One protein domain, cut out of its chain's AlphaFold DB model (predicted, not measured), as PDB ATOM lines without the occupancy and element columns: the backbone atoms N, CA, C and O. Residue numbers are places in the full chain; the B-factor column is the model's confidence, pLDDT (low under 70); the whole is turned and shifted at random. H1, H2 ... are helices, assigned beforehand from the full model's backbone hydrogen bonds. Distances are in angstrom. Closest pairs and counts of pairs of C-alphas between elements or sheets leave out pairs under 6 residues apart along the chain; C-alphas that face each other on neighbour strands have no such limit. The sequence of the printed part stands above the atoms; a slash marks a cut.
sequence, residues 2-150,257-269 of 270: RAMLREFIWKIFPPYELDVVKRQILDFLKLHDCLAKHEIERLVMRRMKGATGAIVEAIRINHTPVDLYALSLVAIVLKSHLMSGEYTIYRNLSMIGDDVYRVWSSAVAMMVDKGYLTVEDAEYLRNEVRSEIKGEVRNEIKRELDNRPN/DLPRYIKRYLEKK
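What this domain is: This is residues 2 to 150 and 257 to 269 of the 270 residues of an uncharacterized protein of Candidatus Nitrotoga fabula (UniProt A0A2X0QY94). Helix H5 runs through the middle; the hairpin of H2 and H3 crosses it on one side, while H6 folds back alongside H5 and the long H7 folds back again beside H6. H1 and the short H4 lie at one end of the long axis, the far part of H7 makes the other end, where residues 145 to 150 stick out, and H8 lies close to H5. The printed part has 162 residues with eight named helices, H1 to H8 in order, and no named strand; the class is all helix. It is only just compact, close to loose, with a radius of gyration of the C-alphas of 17.8 A, and elongated, spanning 61 by 37 by 31 A.

Where its parts are: H1 is residues 2 to 12, beginning at C-alpha 2 (-49.869, 49.230, -9.864). H2 is residues 16 to 30, 21.2 A long, and H3 is residues 37 to 50, 20.2 A. H4 is residues 52 to 60. H5, residues 66 to 82, measures 24.3 A, and H6, residues 95 to 113, 26.7 A. H7, the longest, is residues 119 to 146, 40.5 A, ending at C-alpha 146 (-46.319, 0.156, 9.037). H8 is residues 257 to 267, ending at C-alpha 267 (-29.686, 44.661, 15.411).

How they stand to each other: H5 is the hub, touching four helices. It forms a hairpin with H6, opposite ways at a shallow tilt of 33 degrees, only just short of steep; their closest C-alphas, of Ala 75 and Trp 104, are 5.3 A apart. H2 touches H5 at a steep tilt of 59 degrees, closest at the C-alphas of Val 21 and Ala 70, 5.5 A. H3 touches residues 73 to 78 of H5, closest at the C-alphas of Val 44 and Val 74, 6.1 A. H2 and H3 form a hairpin at 17 degrees, closest at the C-alphas of Leu 29 and Lys 37, 7.2 A. H6 and H7 form another at 16 degrees, closest at the C-alphas of Val 112 and Val 119, 6.3 A. H5 and H7 only just touch, with 3 pairs of C-alphas within 8 A, the closest being Leu 82 and Ile 133, 6.8 A. H4 touches residues 17 to 18 of H2, about perpendicular at 82 degrees; the C-alphas of Glu 17 and Val 56 are closest, 6.3 A. H1 touches no helix but is near H4. H8 is close to H5 but not clearly touching, closest at the C-alphas of Ser 72 and Leu 258, 7.7 A. In all eight helices every O i to N i+4 pair is within hydrogen-bond range.

The domain as a whole: The two farthest C-alphas, of Arg 2 and Asn 150, are 61.2 A apart. Residues 151 to 256 are not printed, and C-alphas 150 and 257 are 43.9 A apart across this cut. The link from H5 to H6, 12 residues, is long; in it residues 88 to 89 pair antiparallel with residues 92 to 93. Mean pLDDT of the printed part is 84.2; residues 2 to 4, 90 to 91, 148 to 150 and 257 to 269 are under 70.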
ATOM      1  N   ARG A   2     -51.318  48.893  -9.812       65.44
ATOM      2  CA  ARG A   2     -49.869  49.230  -9.864       65.44
ATOM      3  C   ARG A   2     -48.903  48.041  -9.680       65.44
ATOM      4  O   ARG A   2     -47.869  48.016 -10.335       65.44
ATOM      5  N   ALA A   3     -49.234  47.061  -8.834       66.25
ATOM      6  CA  ALA A   3     -48.392  45.873  -8.618       66.25
ATOM      7  C   ALA A   3     -48.338  44.953  -9.854       66.25
ATOM      8  O   ALA A   3     -47.257  44.571 -10.287       66.25
ATOM      9  N   MET A   4     -49.489  44.702 -10.486       67.38
ATOM     10  CA  MET A   4     -49.593  43.887 -11.705       67.38
ATOM     11  C   MET A   4     -48.801  44.481 -12.881       67.38
ATOM     12  O   MET A   4     -48.095  43.765 -13.583       67.38
ATOM     13  N   LEU A   5     -48.871  45.805 -13.072       75.75
ATOM     14  CA  LEU A   5     -48.111  46.485 -14.125       75.75
ATOM     15  C   LEU A   5     -46.595  46.399 -13.875       75.75
ATOM     16  O   LEU A   5     -45.815  46.241 -14.808       75.75
ATOM     17  N   ARG A   6     -46.177  46.472 -12.604       72.44
ATOM     18  CA  ARG A   6     -44.771  46.369 -12.197       72.44
ATOM     19  C   ARG A   6     -44.206  44.972 -12.453       72.44
ATOM     20  O   ARG A   6     -43.121  44.865 -13.012       72.44
ATOM     21  N   GLU A   7     -44.943  43.921 -12.105       70.12
ATOM     22  CA  GLU A   7     -44.542  42.540 -12.409       70.12
ATOM     23  C   GLU A   7     -44.439  42.291 -13.916       70.12
ATOM     24  O   GLU A   7     -43.506  41.632 -14.374       70.12
ATOM     25  N   PHE A   8     -45.355  42.868 -14.700       74.06
ATOM     26  CA  PHE A   8     -45.311  42.771 -16.155       74.06
ATOM     27  C   PHE A   8     -44.076  43.466 -16.744       74.06
ATOM     28  O   PHE A   8     -43.371  42.877 -17.561       74.06
ATOM     29  N   ILE A   9     -43.759  44.681 -16.281       77.69
ATOM     30  CA  ILE A   9     -42.555  45.413 -16.703       77.69
ATOM     31  C   ILE A   9     -41.293  44.631 -16.337       77.69
ATOM     32  O   ILE A   9     -40.412  44.494 -17.177       77.69
ATOM     33  N   TRP A  10     -41.215  44.057 -15.134       76.81
ATOM     34  CA  TRP A  10     -40.052  43.272 -14.705       76.81
ATOM     35  C   TRP A  10     -39.871  41.954 -15.452       76.81
ATOM     36  O   TRP A  10     -38.761  41.431 -15.510       76.81
ATOM     37  N   LYS A  11     -40.936  41.420 -16.054       73.50
ATOM     38  CA  LYS A  11     -40.844  40.249 -16.928       73.50
ATOM     39  C   LYS A  11     -40.162  40.574 -18.260       73.50
ATOM     40  O   LYS A  11     -39.513  39.700 -18.826       73.50
ATOM     41  N   ILE A  12     -40.322  41.805 -18.751       78.31
ATOM     42  CA  ILE A  12     -39.744  42.282 -20.018       78.31
ATOM     43  C   ILE A  12     -38.363  42.911 -19.781       78.31
ATOM     44  O   ILE A  12     -37.429  42.658 -20.534       78.31
ATOM     45  N   PHE A  13     -38.225  43.685 -18.706       80.62
ATOM     46  CA  PHE A  13     -37.008  44.381 -18.304       80.62
ATOM     47  C   PHE A  13     -36.670  44.011 -16.857       80.62
ATOM     48  O   PHE A  13     -37.136  44.684 -15.926       80.62
ATOM     49  N   PRO A  14     -35.906  42.924 -16.636       80.88
ATOM     50  CA  PRO A  14     -35.532  42.525 -15.292       80.88
ATOM     51  C   PRO A  14     -34.723  43.645 -14.622       80.88
ATOM     52  O   PRO A  14     -33.897  44.296 -15.266       80.88
ATOM     53  N   PRO A  15     -34.964  43.908 -13.329       86.94
ATOM     54  CA  PRO A  15     -34.200  44.905 -12.598       86.94
ATOM     55  C   PRO A  15     -32.736  44.461 -12.486       86.94
ATOM     56  O   PRO A  15     -32.457  43.280 -12.274       86.94
ATOM     57  N   TYR A  16     -31.807  45.413 -12.590       89.56
ATOM     58  CA  TYR A  16     -30.362  45.158 -12.558       89.56
ATOM     59  C   TYR A  16     -29.926  44.317 -11.348       89.56
ATOM     60  O   TYR A  16     -29.075  43.437 -11.465       89.56
ATOM     61  N   GLU A  17     -30.547  44.541 -10.190       89.62
ATOM     62  CA  GLU A  17     -30.281  43.810  -8.950       89.62
ATOM     63  C   GLU A  17     -30.477  42.303  -9.119       89.62
ATOM     64  O   GLU A  17     -29.683  41.514  -8.609       89.62
ATOM     65  N   LEU A  18     -31.497  41.898  -9.881       90.94
ATOM     66  CA  LEU A  18     -31.782  40.495 -10.155       90.94
ATOM     67  C   LEU A  18     -30.640  39.850 -10.945       90.94
ATOM     68  O   LEU A  18     -30.231  38.734 -10.629       90.94
ATOM     69  N   ASP A  19     -30.087  40.558 -11.929       91.88
ATOM     70  CA  ASP A  19     -28.976  40.064 -12.744       91.88
ATOM     71  C   ASP A  19     -27.667  39.970 -11.954       91.88
ATOM     72  O   ASP A  19     -26.851  39.081 -12.212       91.88
ATOM     73  N   VAL A  20     -27.437  40.868 -10.990       94.12
ATOM     74  CA  VAL A  20     -26.270  40.772 -10.098       94.12
ATOM     75  C   VAL A  20     -26.430  39.595  -9.135       94.12
ATOM     76  O   VAL A  20     -25.514  38.781  -9.035       94.12
ATOM     77  N   VAL A  21     -27.593  39.443  -8.488       95.00
ATOM     78  CA  VAL A  21     -27.883  38.299  -7.601       95.00
ATOM     79  C   VAL A  21     -27.744  36.983  -8.360       95.00
ATOM     80  O   VAL A  21     -27.072  36.065  -7.897       95.00
ATOM     81  N   LYS A  22     -28.324  36.902  -9.561       95.00
ATOM     82  CA  LYS A  22     -28.231  35.724 -10.424       95.00
ATOM     83  C   LYS A  22     -26.780  35.350 -10.709       95.00
ATOM     84  O   LYS A  22     -26.428  34.178 -10.604       95.00
ATOM     85  N   ARG A  23     -25.940  36.329 -11.062       95.50
ATOM     86  CA  ARG A  23     -24.509  36.100 -11.308       95.50
ATOM     87  C   ARG A  23     -23.802  35.582 -10.059       95.50
ATOM     88  O   ARG A  23     -23.141  34.558 -10.152       95.50
ATOM     89  N   GLN A  24     -24.033  36.197  -8.898       96.06
ATOM     90  CA  GLN A  24     -23.447  35.749  -7.628       96.06
ATOM     91  C   GLN A  24     -23.831  34.304  -7.280       96.06
ATOM     92  O   GLN A  24     -22.977  33.519  -6.876       96.06
ATOM     93  N   ILE A  25     -25.094  33.925  -7.489       95.69
ATOM     94  CA  ILE A  25     -25.555  32.546  -7.276       95.69
ATOM     95  C   ILE A  25     -24.843  31.587  -8.228       95.69
ATOM     96  O   ILE A  25     -24.346  30.551  -7.798       95.69
ATOM     97  N   LEU A  26     -24.791  31.915  -9.521       95.44
ATOM     98  CA  LEU A  26     -24.139  31.061 -10.511       95.44
ATOM     99  C   LEU A  26     -22.644  30.917 -10.241       95.44
ATOM    100  O   LEU A  26     -22.111  29.822 -10.377       95.44
ATOM    101  N   ASP A  27     -21.971  31.991  -9.846       95.81
ATOM    102  CA  ASP A  27     -20.547  31.958  -9.534       95.81
ATOM    103  C   ASP A  27     -20.273  31.134  -8.272       95.81
ATOM    104  O   ASP A  27     -19.369  30.303  -8.288       95.81
ATOM    105  N   PHE A  28     -21.115  31.246  -7.238       95.50
ATOM    106  CA  PHE A  28     -21.073  30.349  -6.081       95.50
ATOM    107  C   PHE A  28     -21.266  28.878  -6.488       95.50
ATOM    108  O   PHE A  28     -20.454  28.024  -6.146       95.50
ATOM    109  N   LEU A  29     -22.297  28.566  -7.280       94.56
ATOM    110  CA  LEU A  29     -22.577  27.191  -7.713       94.56
ATOM    111  C   LEU A  29     -21.513  26.628  -8.666       94.56
ATOM    112  O   LEU A  29     -21.339  25.413  -8.739       94.56
ATOM    113  N   LYS A  30     -20.775  27.470  -9.397       93.94
ATOM    114  CA  LYS A  30     -19.641  27.024 -10.223       93.94
ATOM    115  C   LYS A  30     -18.492  26.467  -9.387       93.94
ATOM    116  O   LYS A  30     -17.807  25.580  -9.887       93.94
ATOM    117  N   LEU A  31     -18.306  26.944  -8.153       92.31
ATOM    118  CA  LEU A  31     -17.274  26.442  -7.235       92.31
ATOM    119  C   LEU A  31     -17.560  25.011  -6.757       92.31
ATOM    120  O   LEU A  31     -16.659  24.331  -6.272       92.31
ATOM    121  N   HIS A  32     -18.801  24.551  -6.905       89.50
ATOM    122  CA  HIS A  32     -19.239  23.235  -6.472       89.50
ATOM    123  C   HIS A  32     -19.487  22.326  -7.677       89.50
ATOM    124  O   HIS A  32     -20.516  22.413  -8.350       89.50
ATOM    125  N   ASP A  33     -18.546  21.419  -7.933       87.19
ATOM    126  CA  ASP A  33     -18.742  20.342  -8.900       87.19
ATOM    127  C   ASP A  33     -19.441  19.157  -8.214       87.19
ATOM    128  O   ASP A  33     -18.876  18.484  -7.346       87.19
ATOM    129  N   CYS A  34     -20.726  18.972  -8.517       89.69
ATOM    130  CA  CYS A  34     -21.574  17.962  -7.888       89.69
ATOM    131  C   CYS A  34     -22.635  17.435  -8.858       89.69
ATOM    132  O   CYS A  34     -23.017  18.115  -9.815       89.69
ATOM    133  N   LEU A  35     -23.142  16.228  -8.598       87.38
ATOM    134  CA  LEU A  35     -24.130  15.574  -9.460       87.38
ATOM    135  C   LEU A  35     -25.472  16.310  -9.405       87.38
ATOM    136  O   LEU A  35     -26.169  16.422 -10.411       87.38
ATOM    137  N   ALA A  36     -25.800  16.879  -8.243       89.62
ATOM    138  CA  ALA A  36     -27.017  17.659  -8.033       89.62
ATOM    139  C   ALA A  36     -26.952  19.100  -8.578       89.62
ATOM    140  O   ALA A  36     -27.916  19.845  -8.413       89.62
ATOM    141  N   LYS A  37     -25.857  19.528  -9.226       91.56
ATOM    142  CA  LYS A  37     -25.641  20.935  -9.615       91.56
ATOM    143  C   LYS A  37     -26.791  21.519 -10.433       91.56
ATOM    144  O   LYS A  37     -27.284  22.598 -10.114       91.56
ATOM    145  N   HIS A  38     -27.232  20.801 -11.466       91.62
ATOM    146  CA  HIS A  38     -28.312  21.269 -12.335       91.62
ATOM    147  C   HIS A  38     -29.649  21.371 -11.588       91.62
ATOM    148  O   HIS A  38     -30.414  22.311 -11.798       91.62
ATOM    149  N   GLU A  39     -29.903  20.434 -10.674       90.81
ATOM    150  CA  GLU A  39     -31.102  20.441  -9.838       90.81
ATOM    151  C   GLU A  39     -31.085  21.623  -8.864       90.81
ATOM    152  O   GLU A  39     -32.032  22.404  -8.814       90.81
ATOM    153  N   ILE A  40     -29.970  21.823  -8.160       93.81
ATOM    154  CA  ILE A  40     -29.763  22.944  -7.237       93.81
ATOM    155  C   ILE A  40     -29.958  24.281  -7.959       93.81
ATOM    156  O   ILE A  40     -30.709  25.138  -7.490       93.81
ATOM    157  N   GLU A  41     -29.332  24.454  -9.126       95.06
ATOM    158  CA  GLU A  41     -29.483  25.665  -9.931       95.06
ATOM    159  C   GLU A  41     -30.952  25.894 -10.309       95.06
ATOM    160  O   GLU A  41     -31.484  26.991 -10.122       95.06
ATOM    161  N   ARG A  42     -31.645  24.848 -10.775       94.06
ATOM    162  CA  ARG A  42     -33.063  24.913 -11.142       94.06
ATOM    163  C   ARG A  42     -33.938  25.368  -9.975       94.06
ATOM    164  O   ARG A  42     -34.791  26.243 -10.164       94.06
ATOM    165  N   LEU A  43     -33.736  24.802  -8.787       92.81
ATOM    166  CA  LEU A  43     -34.506  25.120  -7.582       92.81
ATOM    167  C   LEU A  43     -34.283  26.570  -7.139       92.81
ATOM    168  O   LEU A  43     -35.246  27.321  -6.940       92.81
ATOM    169  N   VAL A  44     -33.021  26.997  -7.065       94.31
ATOM    170  CA  VAL A  44     -32.664  28.353  -6.635       94.31
ATOM    171  C   VAL A  44     -33.162  29.395  -7.641       94.31
ATOM    172  O   VAL A  44     -33.787  30.383  -7.250       94.31
ATOM    173  N   MET A  45     -32.985  29.161  -8.945       93.62
ATOM    174  CA  MET A  45     -33.440  30.087  -9.989       93.62
ATOM    175  C   MET A  45     -34.965  30.199 -10.044       93.62
ATOM    176  O   MET A  45     -35.497  31.288 -10.275       93.62
ATOM    177  N   ARG A  46     -35.691  29.096  -9.808       92.19
ATOM    178  CA  ARG A  46     -37.157  29.119  -9.702       92.19
ATOM    179  C   ARG A  46     -37.599  29.998  -8.535       92.19
ATOM    180  O   ARG A  46     -38.491  30.829  -8.715       92.19
ATOM    181  N   ARG A  47     -36.958  29.864  -7.368       90.31
ATOM    182  CA  ARG A  47     -37.274  30.699  -6.201       90.31
ATOM    183  C   ARG A  47     -36.953  32.169  -6.452       90.31
ATOM    184  O   ARG A  47     -37.779  33.018  -6.136       90.31
ATOM    185  N   MET A  48     -35.810  32.457  -7.071       90.50
ATOM    186  CA  MET A  48     -35.392  33.816  -7.416       90.50
ATOM    187  C   MET A  48     -36.419  34.517  -8.316       90.50
ATOM    188  O   MET A  48     -36.836  35.632  -8.015       90.50
ATOM    189  N   LYS A  49     -36.902  33.842  -9.373       87.38
ATOM    190  CA  LYS A  49     -37.945  34.386 -10.265       87.38
ATOM    191  C   LYS A  49     -39.228  34.740  -9.506       87.38
ATOM    192  O   LYS A  49     -39.799  35.803  -9.738       87.38
ATOM    193  N   GLY A  50     -39.652  33.880  -8.577       83.19
ATOM    194  CA  GLY A  50     -40.832  34.114  -7.739       83.19
ATOM    195  C   GLY A  50     -40.646  35.189  -6.659       83.19
ATOM    196  O   GLY A  50     -41.633  35.672  -6.117       83.19
ATOM    197  N   ALA A  51     -39.407  35.577  -6.351       84.69
ATOM    198  CA  ALA A  51     -39.071  36.532  -5.294       84.69
ATOM    199  C   ALA A  51     -38.568  37.888  -5.827       84.69
ATOM    200  O   ALA A  51     -38.016  38.672  -5.061       84.69
ATOM    201  N   THR A  52     -38.772  38.194  -7.114       84.81
ATOM    202  CA  THR A  52     -38.212  39.391  -7.777       84.81
ATOM    203  C   THR A  52     -38.495  40.693  -7.015       84.81
ATOM    204  O   THR A  52     -37.585  41.492  -6.810       84.81
ATOM    205  N   GLY A  53     -39.725  40.892  -6.525       82.62
ATOM    206  CA  GLY A  53     -40.069  42.085  -5.740       82.62
ATOM    207  C   GLY A  53     -39.328  42.181  -4.409       82.62
ATOM    208  O   GLY A  53     -38.773  43.233  -4.100       82.62
ATOM    209  N   ALA A  54     -39.245  41.069  -3.679       85.25
ATOM    210  CA  ALA A  54     -38.539  41.000  -2.404       85.25
ATOM    211  C   ALA A  54     -37.022  41.197  -2.566       85.25
ATOM    212  O   ALA A  54     -36.385  41.783  -1.696       85.25
ATOM    213  N   ILE A  55     -36.442  40.741  -3.682       87.00
ATOM    214  CA  ILE A  55     -35.022  40.951  -4.009       87.00
ATOM    215  C   ILE A  55     -34.733  42.443  -4.185       87.00
ATOM    216  O   ILE A  55     -33.812  42.978  -3.569       87.00
ATOM    217  N   VAL A  56     -35.536  43.121  -5.010       87.50
ATOM    218  CA  VAL A  56     -35.361  44.555  -5.281       87.50
ATOM    219  C   VAL A  56     -35.528  45.367  -4.003       87.50
ATOM    220  O   VAL A  56     -34.730  46.263  -3.745       87.50
ATOM    221  N   GLU A  57     -36.536  45.049  -3.193       86.69
ATOM    222  CA  GLU A  57     -36.764  45.706  -1.906       86.69
ATOM    223  C   GLU A  57     -35.596  45.484  -0.938       86.69
ATOM    224  O   GLU A  57     -35.057  46.447  -0.393       86.69
ATOM    225  N   ALA A  58     -35.131  44.244  -0.783       86.88
ATOM    226  CA  ALA A  58     -34.020  43.936   0.110       86.88
ATOM    227  C   ALA A  58     -32.728  44.674  -0.273       86.88
ATOM    228  O   ALA A  58     -32.006  45.133   0.607       86.88
ATOM    229  N   ILE A  59     -32.439  44.810  -1.566       89.44
ATOM    230  CA  ILE A  59     -31.192  45.432  -2.027       89.44
ATOM    231  C   ILE A  59     -31.309  46.959  -2.070       89.44
ATOM    232  O   ILE A  59     -30.418  47.651  -1.581       89.44
ATOM    233  N   ARG A  60     -32.393  47.509  -2.634       89.25
ATOM    234  CA  ARG A  60     -32.535  48.968  -2.803       89.25
ATOM    235  C   ARG A  60     -32.962  49.687  -1.534       89.25
ATOM    236  O   ARG A  60     -32.504  50.801  -1.317       89.25
ATOM    237  N   ILE A  61     -33.876  49.097  -0.765       86.75
ATOM    238  CA  ILE A  61     -34.480  49.752   0.402       86.75
ATOM    239  C   ILE A  61     -33.728  49.343   1.665       86.75
ATOM    240  O   ILE A  61     -33.280  50.202   2.413       86.75
ATOM    241  N   ASN A  62     -33.529  48.039   1.875       86.62
ATOM    242  CA  ASN A  62     -32.875  47.548   3.096       86.62
ATOM    243  C   ASN A  62     -31.341  47.554   3.007       86.62
ATOM    244  O   ASN A  62     -30.677  47.178   3.971       86.62
ATOM    245  N   HIS A  63     -30.779  47.963   1.864       90.81
ATOM    246  CA  HIS A  63     -29.337  48.006   1.610       90.81
ATOM    247  C   HIS A  63     -28.614  46.686   1.930       90.81
ATOM    248  O   HIS A  63     -27.445  46.679   2.322       90.81
ATOM    249  N   THR A  64     -29.302  45.553   1.761       91.38
ATOM    250  CA  THR A  64     -28.716  44.234   1.992       91.38
ATOM    251  C   THR A  64     -27.613  43.982   0.959       91.38
ATOM    252  O   THR A  64     -27.868  44.133  -0.243       91.38
ATOM    253  N   PRO A  65     -26.406  43.559   1.383       93.62
ATOM    254  CA  PRO A  65     -25.354  43.153   0.462       93.62
ATOM    255  C   PRO A  65     -25.853  42.079  -0.506       93.62
ATOM    256  O   PRO A  65     -26.518  41.114  -0.118       93.62
ATOM    257  N   VAL A  66     -25.548  42.259  -1.789       94.06
ATOM    258  CA  VAL A  66     -26.069  41.397  -2.858       94.06
ATOM    259  C   VAL A  66     -25.597  39.953  -2.697       94.06
ATOM    260  O   VAL A  66     -26.347  39.010  -2.945       94.06
ATOM    261  N   ASP A  67     -24.358  39.775  -2.257       94.31
ATOM    262  CA  ASP A  67     -23.756  38.475  -2.004       94.31
ATOM    263  C   ASP A  67     -24.331  37.793  -0.755       94.31
ATOM    264  O   ASP A  67     -24.602  36.593  -0.808       94.31
ATOM    265  N   LEU A  68     -24.609  38.539   0.322       94.38
ATOM    266  CA  LEU A  68     -25.370  38.029   1.469       94.38
ATOM    267  C   LEU A  68     -26.741  37.521   1.021       94.38
ATOM    268  O   LEU A  68     -27.137  36.412   1.380       94.38
ATOM    269  N   TYR A  69     -27.461  38.301   0.214       94.69
ATOM    270  CA  TYR A  69     -28.773  37.888  -0.272       94.69
ATOM    271  C   TYR A  69     -28.679  36.627  -1.141       94.69
ATOM    272  O   TYR A  69     -29.472  35.702  -0.973       94.69
ATOM    273  N   ALA A  70     -27.694  36.561  -2.042       95.81
ATOM    274  CA  ALA A  70     -27.457  35.400  -2.896       95.81
ATOM    275  C   ALA A  70     -27.186  34.126  -2.076       95.81
ATOM    276  O   ALA A  70     -27.864  33.115  -2.275       95.81
ATOM    277  N   LEU A  71     -26.252  34.186  -1.121       95.81
ATOM    278  CA  LEU A  71     -25.920  33.065  -0.235       95.81
ATOM    279  C   LEU A  71     -27.110  32.660   0.644       95.81
ATOM    280  O   LEU A  71     -27.409  31.472   0.767       95.81
ATOM    281  N   SER A  72     -27.836  33.638   1.191       94.25
ATOM    282  CA  SER A  72     -29.040  33.398   1.996       94.25
ATOM    283  C   SER A  72     -30.130  32.705   1.184       94.25
ATOM    284  O   SER A  72     -30.762  31.768   1.667       94.25
ATOM    285  N   LEU A  73     -30.340  33.127  -0.067       95.00
ATOM    286  CA  LEU A  73     -31.333  32.526  -0.950       95.00
ATOM    287  C   LEU A  73     -30.998  31.060  -1.238       95.00
ATOM    288  O   LEU A  73     -31.881  30.208  -1.140       95.00
ATOM    289  N   VAL A  74     -29.732  30.759  -1.546       96.06
ATOM    290  CA  VAL A  74     -29.265  29.377  -1.726       96.06
ATOM    291  C   VAL A  74     -29.492  28.575  -0.445       96.06
ATOM    292  O   VAL A  74     -30.127  27.522  -0.487       96.06
ATOM    293  N   ALA A  75     -29.047  29.088   0.704       95.62
ATOM    294  CA  ALA A  75     -29.171  28.394   1.980       95.62
ATOM    295  C   ALA A  75     -30.635  28.102   2.351       95.62
ATOM    296  O   ALA A  75     -30.947  26.994   2.778       95.62
ATOM    297  N   ILE A  76     -31.552  29.050   2.147       94.00
ATOM    298  CA  ILE A  76     -32.978  28.877   2.462       94.00
ATOM    299  C   ILE A  76     -33.631  27.845   1.545       94.00
ATOM    300  O   ILE A  76     -34.360  26.975   2.023       94.00
ATOM    301  N   VAL A  77     -33.373  27.928   0.236       94.44
ATOM    302  CA  VAL A  77     -33.940  26.980  -0.731       94.44
ATOM    303  C   VAL A  77     -33.466  25.569  -0.406       94.44
ATOM    304  O   VAL A  77     -34.293  24.674  -0.247       94.44
ATOM    305  N   LEU A  78     -32.159  25.372  -0.232       94.56
ATOM    306  CA  LEU A  78     -31.616  24.044   0.040       94.56
ATOM    307  C   LEU A  78     -32.017  23.522   1.422       94.56
ATOM    308  O   LEU A  78     -32.354  22.349   1.529       94.56
ATOM    309  N   LYS A  79     -32.095  24.377   2.452       93.50
ATOM    310  CA  LYS A  79     -32.643  24.002   3.767       93.50
ATOM    311  C   LYS A  79     -34.062  23.452   3.629       93.50
ATOM    312  O   LYS A  79     -34.337  22.359   4.110       93.50
ATOM    313  N   SER A  80     -34.946  24.172   2.935       89.81
ATOM    314  CA  SER A  80     -36.336  23.736   2.739       89.81
ATOM    315  C   SER A  80     -36.436  22.393   2.015       89.81
ATOM    316  O   SER A  80     -37.346  21.619   2.293       89.81
ATOM    317  N   HIS A  81     -35.529  22.141   1.075       89.50
ATOM    318  CA  HIS A  81     -35.461  20.902   0.307       89.50
ATOM    319  C   HIS A  81     -34.874  19.742   1.121       89.50
ATOM    320  O   HIS A  81     -35.348  18.619   1.027       89.50
ATOM    321  N   LEU A  82     -33.897  19.998   1.989       89.44
ATOM    322  CA  LEU A  82     -33.379  18.993   2.922       89.44
ATOM    323  C   LEU A  82     -34.425  18.597   3.969       89.44
ATOM    324  O   LEU A  82     -34.524  17.429   4.331       89.44
ATOM    325  N   MET A  83     -35.222  19.564   4.426       87.19
ATOM    326  CA  MET A  83     -36.284  19.351   5.413       87.19
ATOM    327  C   MET A  83     -37.567  18.757   4.816       87.19
ATOM    328  O   MET A  83     -38.476  18.423   5.564       87.19
ATOM    329  N   SER A  84     -37.689  18.631   3.490       85.56
ATOM    330  CA  SER A  84     -38.891  18.048   2.877       85.56
ATOM    331  C   SER A  84     -38.937  16.519   2.967       85.56
ATOM    332  O   SER A  84     -39.990  15.943   2.701       85.56
ATOM    333  N   GLY A  85     -37.811  15.869   3.284       80.94
ATOM    334  CA  GLY A  85     -37.662  14.413   3.216       80.94
ATOM    335  C   GLY A  85     -37.513  13.866   1.788       80.94
ATOM    336  O   GLY A  85     -37.285  12.679   1.607       80.94
ATOM    337  N   GLU A  86     -37.560  14.708   0.751       83.00
ATOM    338  CA  GLU A  86     -37.493  14.268  -0.657       83.00
ATOM    339  C   GLU A  86     -36.191  13.521  -0.992       83.00
ATOM    340  O   GLU A  86     -36.158  12.661  -1.870       83.00
ATOM    341  N   TYR A  87     -35.114  13.828  -0.269       84.94
ATOM    342  CA  TYR A  87     -33.799  13.237  -0.498       84.94
ATOM    343  C   TYR A  87     -33.428  12.141   0.496       84.94
ATOM    344  O   TYR A  87     -32.292  11.669   0.436       84.94
ATOM    345  N   THR A  88     -34.312  11.741   1.411       79.50
ATOM    346  CA  THR A  88     -34.023  10.651   2.350       79.50
ATOM    347  C   THR A  88     -34.287   9.304   1.686       79.50
ATOM    348  O   THR A  88     -35.376   9.067   1.176       79.50
ATOM    349  N   ILE A  89     -33.289   8.417   1.687       73.62
ATOM    350  CA  ILE A  89     -33.425   7.024   1.248       73.62
ATOM    351  C   ILE A  89     -33.132   6.130   2.451       73.62
ATOM    352  O   ILE A  89     -31.999   6.085   2.945       73.62
ATOM    353  N   TYR A  90     -34.137   5.377   2.903       68.25
ATOM    354  CA  TYR A  90     -34.042   4.516   4.084       68.25
ATOM    355  C   TYR A  90     -33.486   5.263   5.313       68.25
ATOM    356  O   TYR A  90     -34.179   6.049   5.945       68.25
ATOM    357  N   ARG A  91     -32.223   4.984   5.669       63.34
ATOM    358  CA  ARG A  91     -31.552   5.401   6.909       63.34
ATOM    359  C   ARG A  91     -30.654   6.625   6.739       63.34
ATOM    360  O   ARG A  91     -30.117   7.093   7.736       63.34
ATOM    361  N   ASN A  92     -30.456   7.102   5.511       77.19
ATOM    362  CA  ASN A  92     -29.515   8.172   5.182       77.19
ATOM    363  C   ASN A  92     -30.077   9.083   4.084       77.19
ATOM    364  O   ASN A  92     -31.121   8.818   3.491       77.19
ATOM    365  N   LEU A  93     -29.361  10.166   3.793       84.06
ATOM    366  CA  LEU A  93     -29.600  10.927   2.577       84.06
ATOM    367  C   LEU A  93     -29.179  10.106   1.348       84.06
ATOM    368  O   LEU A  93     -28.249   9.300   1.382       84.06
ATOM    369  N   SER A  94     -29.890  10.323   0.250       88.06
ATOM    370  CA  SER A  94     -29.462   9.935  -1.089       88.06
ATOM    371  C   SER A  94     -28.163  10.643  -1.472       88.06
ATOM    372  O   SER A  94     -27.828  11.689  -0.923       88.06
ATOM    373  N   MET A  95     -27.481  10.145  -2.504       88.94
ATOM    374  CA  MET A  95     -26.304  10.817  -3.072       88.94
ATOM    375  C   MET A  95     -26.605  12.267  -3.506       88.94
ATOM    376  O   MET A  95     -25.769  13.150  -3.346       88.94
ATOM    377  N   ILE A  96     -27.822  12.526  -4.005       90.12
ATOM    378  CA  ILE A  96     -28.294  13.878  -4.340       90.12
ATOM    379  C   ILE A  96     -28.502  14.701  -3.062       90.12
ATOM    380  O   ILE A  96     -28.100  15.858  -3.009       90.12
ATOM    381  N   GLY A  97     -29.090  14.106  -2.023       91.00
ATOM    382  CA  GLY A  97     -29.278  14.745  -0.720       91.00
ATOM    383  C   GLY A  97     -27.968  15.141  -0.050       91.00
ATOM    384  O   GLY A  97     -27.869  16.249   0.469       91.00
ATOM    385  N   ASP A  98     -26.950  14.284  -0.117       91.56
ATOM    386  CA  ASP A  98     -25.604  14.583   0.381       91.56
ATOM    387  C   ASP A  98     -24.968  15.750  -0.387       91.56
ATOM    388  O   ASP A  98     -24.392  16.656   0.221       91.56
ATOM    389  N   ASP A  99     -25.118  15.784  -1.716       94.06
ATOM    390  CA  ASP A  99     -24.662  16.906  -2.538       94.06
ATOM    391  C   ASP A  99     -25.373  18.215  -2.163       94.06
ATOM    392  O   ASP A  99     -24.722  19.245  -1.971       94.06
ATOM    393  N   VAL A 100     -26.699  18.173  -2.002       94.19
ATOM    394  CA  VAL A 100     -27.512  19.317  -1.571       94.19
ATOM    395  C   VAL A 100     -27.087  19.795  -0.181       94.19
ATOM    396  O   VAL A 100     -26.890  20.997   0.019       94.19
ATOM    397  N   TYR A 101     -26.885  18.877   0.769       94.62
ATOM    398  CA  TYR A 101     -26.415  19.191   2.118       94.62
ATOM    399  C   TYR A 101     -25.028  19.835   2.101       94.62
ATOM    400  O   TYR A 101     -24.791  20.821   2.800       94.62
ATOM    401  N   ARG A 102     -24.116  19.332   1.266       95.06
ATOM    402  CA  ARG A 102     -22.764  19.879   1.114       95.06
ATOM    403  C   ARG A 102     -22.775  21.303   0.562       95.06
ATOM    404  O   ARG A 102     -22.072  22.162   1.095       95.06
ATOM    405  N   VAL A 103     -23.573  21.571  -0.473       96.19
ATOM    406  CA  VAL A 103     -23.702  22.925  -1.041       96.19
ATOM    407  C   VAL A 103     -24.360  23.870  -0.034       96.19
ATOM    408  O   VAL A 103     -23.877  24.985   0.163       96.19
ATOM    409  N   TRP A 104     -25.398  23.414   0.671       96.56
ATOM    410  CA  TRP A 104     -26.021  24.171   1.757       96.56
ATOM    411  C   TRP A 104     -25.018  24.525   2.867       96.56
ATOM    412  O   TRP A 104     -24.891  25.689   3.244       96.56
ATOM    413  N   SER A 105     -24.257  23.539   3.349       95.88
ATOM    414  CA  SER A 105     -23.254  23.730   4.399       95.88
ATOM    415  C   SER A 105     -22.148  24.695   3.963       95.88
ATOM    416  O   SER A 105     -21.719  25.537   4.755       95.88
ATOM    417  N   SER A 106     -21.746  24.631   2.689       96.75
ATOM    418  CA  SER A 106     -20.762  25.544   2.095       96.75
ATOM    419  C   SER A 106     -21.284  26.979   2.017       96.75
ATOM    420  O   SER A 106     -20.554  27.909   2.349       96.75
ATOM    421  N   ALA A 107     -22.558  27.176   1.660       96.62
ATOM    422  CA  ALA A 107     -23.180  28.499   1.670       96.62
ATOM    423  C   ALA A 107     -23.195  29.097   3.086       96.62
ATOM    424  O   ALA A 107     -22.855  30.266   3.266       96.62
ATOM    425  N   VAL A 108     -23.529  28.290   4.103       96.06
ATOM    426  CA  VAL A 108     -23.488  28.711   5.514       96.06
ATOM    427  C   VAL A 108     -22.065  29.042   5.961       96.06
ATOM    428  O   VAL A 108     -21.862  30.075   6.589       96.06
ATOM    429  N   ALA A 109     -21.078  28.217   5.603       95.31
ATOM    430  CA  ALA A 109     -19.675  28.481   5.919       95.31
ATOM    431  C   ALA A 109     -19.192  29.799   5.292       95.31
ATOM    432  O   ALA A 109     -18.659  30.644   5.999       95.31
ATOM    433  N   MET A 110     -19.494  30.045   4.013       96.12
ATOM    434  CA  MET A 110     -19.135  31.308   3.359       96.12
ATOM    435  C   MET A 110     -19.815  32.527   3.991       96.12
ATOM    436  O   MET A 110     -19.240  33.614   3.991       96.12
ATOM    437  N   MET A 111     -21.032  32.383   4.527       95.88
ATOM    438  CA  MET A 111     -21.679  33.463   5.279       95.88
ATOM    439  C   MET A 111     -20.956  33.760   6.600       95.88
ATOM    440  O   MET A 111     -20.892  34.924   6.987       95.88
ATOM    441  N   VAL A 112     -20.383  32.750   7.261       95.62
ATOM    442  CA  VAL A 112     -19.523  32.946   8.443       95.62
ATOM    443  C   VAL A 112     -18.204  33.604   8.048       95.62
ATOM    444  O   VAL A 112     -17.835  34.616   8.636       95.62
ATOM    445  N   ASP A 113     -17.543  33.102   7.002       96.06
ATOM    446  CA  ASP A 113     -16.253  33.622   6.530       96.06
ATOM    447  C   ASP A 113     -16.333  35.105   6.136       96.06
ATOM    448  O   ASP A 113     -15.392  35.871   6.338       96.06
ATOM    449  N   LYS A 114     -17.479  35.529   5.591       94.00
ATOM    450  CA  LYS A 114     -17.751  36.926   5.225       94.00
ATOM    451  C   LYS A 114     -18.268  37.792   6.381       94.00
ATOM    452  O   LYS A 114     -18.512  38.979   6.177       94.00
ATOM    453  N   GLY A 115     -18.453  37.224   7.573       95.12
ATOM    454  CA  GLY A 115     -18.928  37.940   8.759       95.12
ATOM    455  C   GLY A 115     -20.426  38.259   8.760       95.12
ATOM    456  O   GLY A 115     -20.865  39.142   9.494       95.12
ATOM    457  N   TYR A 116     -21.226  37.568   7.944       93.12
ATOM    458  CA  TYR A 116     -22.684  37.724   7.934       93.12
ATOM    459  C   TYR A 116     -23.386  36.880   8.993       93.12
ATOM    460  O   TYR A 116     -24.465  37.244   9.458       93.12
ATOM    461  N   LEU A 117     -22.781  35.753   9.362       92.75
ATOM    462  CA  LEU A 117     -23.238  34.878  10.433       92.75
ATOM    463  C   LEU A 117     -22.125  34.694  11.456       92.75
ATOM    464  O   LEU A 117     -20.944  34.681  11.112       92.75
ATOM    465  N   THR A 118     -22.514  34.518  12.713       94.25
ATOM    466  CA  THR A 118     -21.584  34.050  13.739       94.25
ATOM    467  C   THR A 118     -21.395  32.538  13.636       94.25
ATOM    468  O   THR A 118     -22.216  31.836  13.032       94.25
ATOM    469  N   VAL A 119     -20.314  32.030  14.227       94.00
ATOM    470  CA  VAL A 119     -20.062  30.585  14.296       94.00
ATOM    471  C   VAL A 119     -21.191  29.900  15.068       94.00
ATOM    472  O   VAL A 119     -21.690  28.868  14.630       94.00
ATOM    473  N   GLU A 120     -21.673  30.525  16.144       93.31
ATOM    474  CA  GLU A 120     -22.766  30.019  16.972       93.31
ATOM    475  C   GLU A 120     -24.088  29.936  16.192       93.31
ATOM    476  O   GLU A 120     -24.794  28.928  16.261       93.31
ATOM    477  N   ASP A 121     -24.414  30.963  15.396       90.06
ATOM    478  CA  ASP A 121     -25.608  30.954  14.539       90.06
ATOM    479  C   ASP A 121     -25.516  29.847  13.469       90.06
ATOM    480  O   ASP A 121     -26.501  29.160  13.176       90.06
ATOM    481  N   ALA A 122     -24.327  29.638  12.897       90.69
ATOM    482  CA  ALA A 122     -24.092  28.586  11.914       90.69
ATOM    483  C   ALA A 122     -24.182  27.180  12.525       90.69
ATOM    484  O   ALA A 122     -24.729  26.269  11.898       90.69
ATOM    485  N   GLU A 123     -23.683  26.985  13.745       91.06
ATOM    486  CA  GLU A 123     -23.824  25.724  14.476       91.06
ATOM    487  C   GLU A 123     -25.278  25.432  14.832       91.06
ATOM    488  O   GLU A 123     -25.742  24.307  14.623       91.06
ATOM    489  N   TYR A 124     -26.024  26.439  15.295       92.06
ATOM    490  CA  TYR A 124     -27.457  26.311  15.546       92.06
ATOM    491  C   TYR A 124     -28.197  25.832  14.289       92.06
ATOM    492  O   TYR A 124     -28.925  24.840  14.333       92.06
ATOM    493  N   LEU A 125     -27.931  26.467  13.143       89.31
ATOM    494  CA  LEU A 125     -28.495  26.084  11.848       89.31
ATOM    495  C   LEU A 125     -28.149  24.648  11.441       89.31
ATOM    496  O   LEU A 125     -29.004  23.901  10.962       89.31
ATOM    497  N   ARG A 126     -26.887  24.241  11.621       90.31
ATOM    498  CA  ARG A 126     -26.432  22.870  11.336       90.31
ATOM    499  C   ARG A 126     -27.132  21.853  12.218       90.31
ATOM    500  O   ARG A 126     -27.518  20.797  11.716       90.31
ATOM    501  N   ASN A 127     -27.313  22.165  13.496       89.56
ATOM    502  CA  ASN A 127     -27.998  21.290  14.434       89.56
ATOM    503  C   ASN A 127     -29.481  21.155  14.091       89.56
ATOM    504  O   ASN A 127     -29.963  20.027  14.029       89.56
ATOM    505  N   GLU A 128     -30.158  22.263  13.780       89.56
ATOM    506  CA  GLU A 128     -31.561  22.290  13.355       89.56
ATOM    507  C   GLU A 128     -31.789  21.418  12.110       89.56
ATOM    508  O   GLU A 128     -32.601  20.492  12.121       89.56
ATOM    509  N   VAL A 129     -31.012  21.640  11.044       87.94
ATOM    510  CA  VAL A 129     -31.141  20.852   9.807       87.94
ATOM    511  C   VAL A 129     -30.824  19.378  10.056       87.94
ATOM    512  O   VAL A 129     -31.516  18.497   9.551       87.94
ATOM    513  N   ARG A 130     -29.812  19.076  10.877       87.38
ATOM    514  CA  ARG A 130     -29.446  17.692  11.194       87.38
ATOM    515  C   ARG A 130     -30.510  16.982  12.031       87.38
ATOM    516  O   ARG A 130     -30.708  15.784  11.832       87.38
ATOM    517  N   SER A 131     -31.161  17.666  12.973       84.62
ATOM    518  CA  SER A 131     -32.255  17.079  13.753       84.62
ATOM    519  C   SER A 131     -33.456  16.757  12.877       84.62
ATOM    520  O   SER A 131     -34.019  15.676  13.010       84.62
ATOM    521  N   GLU A 132     -33.782  17.642  11.941       85.56
ATOM    522  CA  GLU A 132     -34.931  17.484  11.048       85.56
ATOM    523  C   GLU A 132     -34.708  16.357  10.038       85.56
ATOM    524  O   GLU A 132     -35.538  15.461   9.920       85.56
ATOM    525  N   ILE A 133     -33.523  16.287   9.417       83.19
ATOM    526  CA  ILE A 133     -33.161  15.163   8.536       83.19
ATOM    527  C   ILE A 133     -33.251  13.826   9.289       83.19
ATOM    528  O   ILE A 133     -33.773  12.847   8.760       83.19
ATOM    529  N   LYS A 134     -32.775  13.765  10.543       81.75
ATOM    530  CA  LYS A 134     -32.907  12.557  11.378       81.75
ATOM    531  C   LYS A 134     -34.368  12.229  11.701       81.75
ATOM    532  O   LYS A 134     -34.706  11.048  11.795       81.75
ATOM    533  N   GLY A 135     -35.201  13.246  11.908       77.94
ATOM    534  CA  GLY A 135     -36.638  13.108  12.125       77.94
ATOM    535  C   GLY A 135     -37.331  12.488  10.916       77.94
ATOM    536  O   GLY A 135     -38.008  11.473  11.062       77.94
ATOM    537  N   GLU A 136     -37.079  13.019   9.721       78.44
ATOM    538  CA  GLU A 136     -37.662  12.501   8.479       78.44
ATOM    539  C   GLU A 136     -37.190  11.081   8.157       78.44
ATOM    540  O   GLU A 136     -38.009  10.216   7.858       78.44
ATOM    541  N   VAL A 137     -35.903  10.777   8.354       74.00
ATOM    542  CA  VAL A 137     -35.389   9.401   8.247       74.00
ATOM    543  C   VAL A 137     -36.129   8.449   9.196       74.00
ATOM    544  O   VAL A 137     -36.500   7.340   8.813       74.00
ATOM    545  N   ARG A 138     -36.375   8.863  10.446       74.00
ATOM    546  CA  ARG A 138     -37.132   8.050  11.411       74.00
ATOM    547  C   ARG A 138     -38.583   7.852  10.960       74.00
ATOM    548  O   ARG A 138     -39.107   6.750  11.121       74.00
ATOM    549  N   ASN A 139     -39.221   8.891  10.423       77.44
ATOM    550  CA  ASN A 139     -40.592   8.823   9.921       77.44
ATOM    551  C   ASN A 139     -40.703   7.865   8.734       77.44
ATOM    552  O   ASN A 139     -41.629   7.059   8.698       77.44
ATOM    553  N   GLU A 140     -39.747   7.908   7.810       73.81
ATOM    554  CA  GLU A 140     -39.740   7.035   6.640       73.81
ATOM    555  C   GLU A 140     -39.563   5.563   7.034       73.81
ATOM    556  O   GLU A 140     -40.351   4.718   6.619       73.81
ATOM    557  N   ILE A 141     -38.634   5.260   7.954       73.38
ATOM    558  CA  ILE A 141     -38.483   3.906   8.520       73.38
ATOM    559  C   ILE A 141     -39.795   3.427   9.154       73.38
ATOM    560  O   ILE A 141     -40.176   2.268   8.994       73.38
ATOM    561  N   LYS A 142     -40.494   4.304   9.884       76.69
ATOM    562  CA  LYS A 142     -41.771   3.954  10.512       76.69
ATOM    563  C   LYS A 142     -42.848   3.651   9.466       76.69
ATOM    564  O   LYS A 142     -43.521   2.637   9.594       76.69
ATOM    565  N   ARG A 143     -42.967   4.465   8.410       78.88
ATOM    566  CA  ARG A 143     -43.909   4.225   7.301       78.88
ATOM    567  C   ARG A 143     -43.642   2.896   6.606       78.88
ATOM    568  O   ARG A 143     -44.581   2.174   6.288       78.88
ATOM    569  N   GLU A 144     -42.378   2.557   6.371       70.81
ATOM    570  CA  GLU A 144     -42.022   1.267   5.776       70.81
ATOM    571  C   GLU A 144     -42.400   0.084   6.672       70.81
ATOM    572  O   GLU A 144     -42.910  -0.916   6.169       70.81
ATOM    573  N   LEU A 145     -42.179   0.201   7.987       72.00
ATOM    574  CA  LEU A 145     -42.587  -0.813   8.961       72.00
ATOM    575  C   LEU A 145     -44.115  -0.967   9.010       72.00
ATOM    576  O   LEU A 145     -44.612  -2.090   8.974       72.00
ATOM    577  N   ASP A 146     -44.852   0.145   9.014       76.12
ATOM    578  CA  ASP A 146     -46.319   0.156   9.037       76.12
ATOM    579  C   ASP A 146     -46.920  -0.432   7.740       76.12
ATOM    580  O   ASP A 146     -47.958  -1.091   7.776       76.12
ATOM    581  N   ASN A 147     -46.244  -0.262   6.597       74.50
ATOM    582  CA  ASN A 147     -46.664  -0.803   5.298       74.50
ATOM    583  C   ASN A 147     -46.284  -2.281   5.080       74.50
ATOM    584  O   ASN A 147     -46.695  -2.875   4.080       74.50
ATOM    585  N   ARG A 148     -45.517  -2.900   5.991       66.69
ATOM    586  CA  ARG A 148     -45.111  -4.317   5.923       66.69
ATOM    587  C   ARG A 148     -45.474  -5.105   7.194       66.69
ATOM    588  O   ARG A 148     -44.611  -5.786   7.752       66.69
ATOM    589  N   PRO A 149     -46.748  -5.113   7.635       56.19
ATOM    590  CA  PRO A 149     -47.134  -5.805   8.866       56.19
ATOM    591  C   PRO A 149     -46.883  -7.325   8.801       56.19
ATOM    592  O   PRO A 149     -46.622  -7.950   9.823       56.19
ATOM    593  N   ASN A 150     -46.887  -7.912   7.596       53.38
ATOM    594  CA  ASN A 150     -46.759  -9.359   7.373       53.38
ATOM    595  C   ASN A 150     -45.330  -9.853   7.074       53.38
ATOM    596  O   ASN A 150     -45.143 -11.052   6.893       53.38
ATOM    597  N   ASP A 257     -38.453  33.622   7.474       47.12
ATOM    598  CA  ASP A 257     -37.103  33.431   8.027       47.12
ATOM    599  C   ASP A 257     -36.068  34.424   7.487       47.12
ATOM    600  O   ASP A 257     -35.191  34.852   8.237       47.12
ATOM    601  N   LEU A 258     -36.191  34.886   6.237       48.19
ATOM    602  CA  LEU A 258     -35.276  35.898   5.685       48.19
ATOM    603  C   LEU A 258     -35.294  37.214   6.505       48.19
ATOM    604  O   LEU A 258     -34.217  37.719   6.828       48.19
ATOM    605  N   PRO A 259     -36.464  37.743   6.932       48.75
ATOM    606  CA  PRO A 259     -36.517  38.901   7.819       48.75
ATOM    607  C   PRO A 259     -35.887  38.644   9.189       48.75
ATOM    608  O   PRO A 259     -35.328  39.573   9.753       48.75
ATOM    609  N   ARG A 260     -35.925  37.417   9.734       52.88
ATOM    610  CA  ARG A 260     -35.281  37.099  11.024       52.88
ATOM    611  C   ARG A 260     -33.758  37.164  10.943       52.88
ATOM    612  O   ARG A 260     -33.149  37.742  11.841       52.88
ATOM    613  N   TYR A 261     -33.155  36.625   9.880       53.84
ATOM    614  CA  TYR A 261     -31.701  36.708   9.679       53.84
ATOM    615  C   TYR A 261     -31.245  38.147   9.441       53.84
ATOM    616  O   TYR A 261     -30.311  38.612  10.091       53.84
ATOM    617  N   ILE A 262     -31.955  38.882   8.577       53.56
ATOM    618  CA  ILE A 262     -31.643  40.287   8.283       53.56
ATOM    619  C   ILE A 262     -31.845  41.159   9.529       53.56
ATOM    620  O   ILE A 262     -30.995  41.987   9.837       53.56
ATOM    621  N   LYS A 263     -32.922  40.944  10.294       52.72
ATOM    622  CA  LYS A 263     -33.197  41.686  11.529       52.72
ATOM    623  C   LYS A 263     -32.114  41.462  12.586       52.72
ATOM    624  O   LYS A 263     -31.599  42.443  13.103       52.72
ATOM    625  N   ARG A 264     -31.698  40.214  12.844       54.41
ATOM    626  CA  ARG A 264     -30.600  39.921  13.791       54.41
ATOM    627  C   ARG A 264     -29.263  40.524  13.356       54.41
ATOM    628  O   ARG A 264     -28.500  40.981  14.201       54.41
ATOM    629  N   TYR A 265     -28.977  40.530  12.053       50.69
ATOM    630  CA  TYR A 265     -27.777  41.169  11.511       50.69
ATOM    631  C   TYR A 265     -27.812  42.697  11.690       50.69
ATOM    632  O   TYR A 265     -26.826  43.289  12.120       50.69
ATOM    633  N   LEU A 266     -28.955  43.335  11.416       47.28
ATOM    634  CA  LEU A 266     -29.128  44.782  11.580       47.28
ATOM    635  C   LEU A 266     -29.131  45.217  13.055       47.28
ATOM    636  O   LEU A 266     -28.586  46.269  13.369       47.28
ATOM    637  N   GLU A 267     -29.678  44.403  13.961       62.06
ATOM    638  CA  GLU A 267     -29.686  44.661  15.411       62.06
ATOM    639  C   GLU A 267     -28.289  44.594  16.052       62.06
ATOM    640  O   GLU A 267     -28.079  45.225  17.076       62.06
ATOM    641  N   LYS A 268     -27.329  43.868  15.462       50.16
ATOM    642  CA  LYS A 268     -25.945  43.777  15.971       50.16
ATOM    643  C   LYS A 268     -25.024  44.913  15.508       50.16
ATOM    644  O   LYS A 268     -23.911  45.022  16.015       50.16
ATOM    645  N   LYS A 269     -25.427  45.696  14.501       40.97
ATOM    646  CA  LYS A 269     -24.588  46.746  13.893       40.97
ATOM    647  C   LYS A 269     -24.851  48.148  14.468       40.97
ATOM    648  O   LYS A 269     -24.077  49.058  14.180       40.97
TER     649      LYS A 269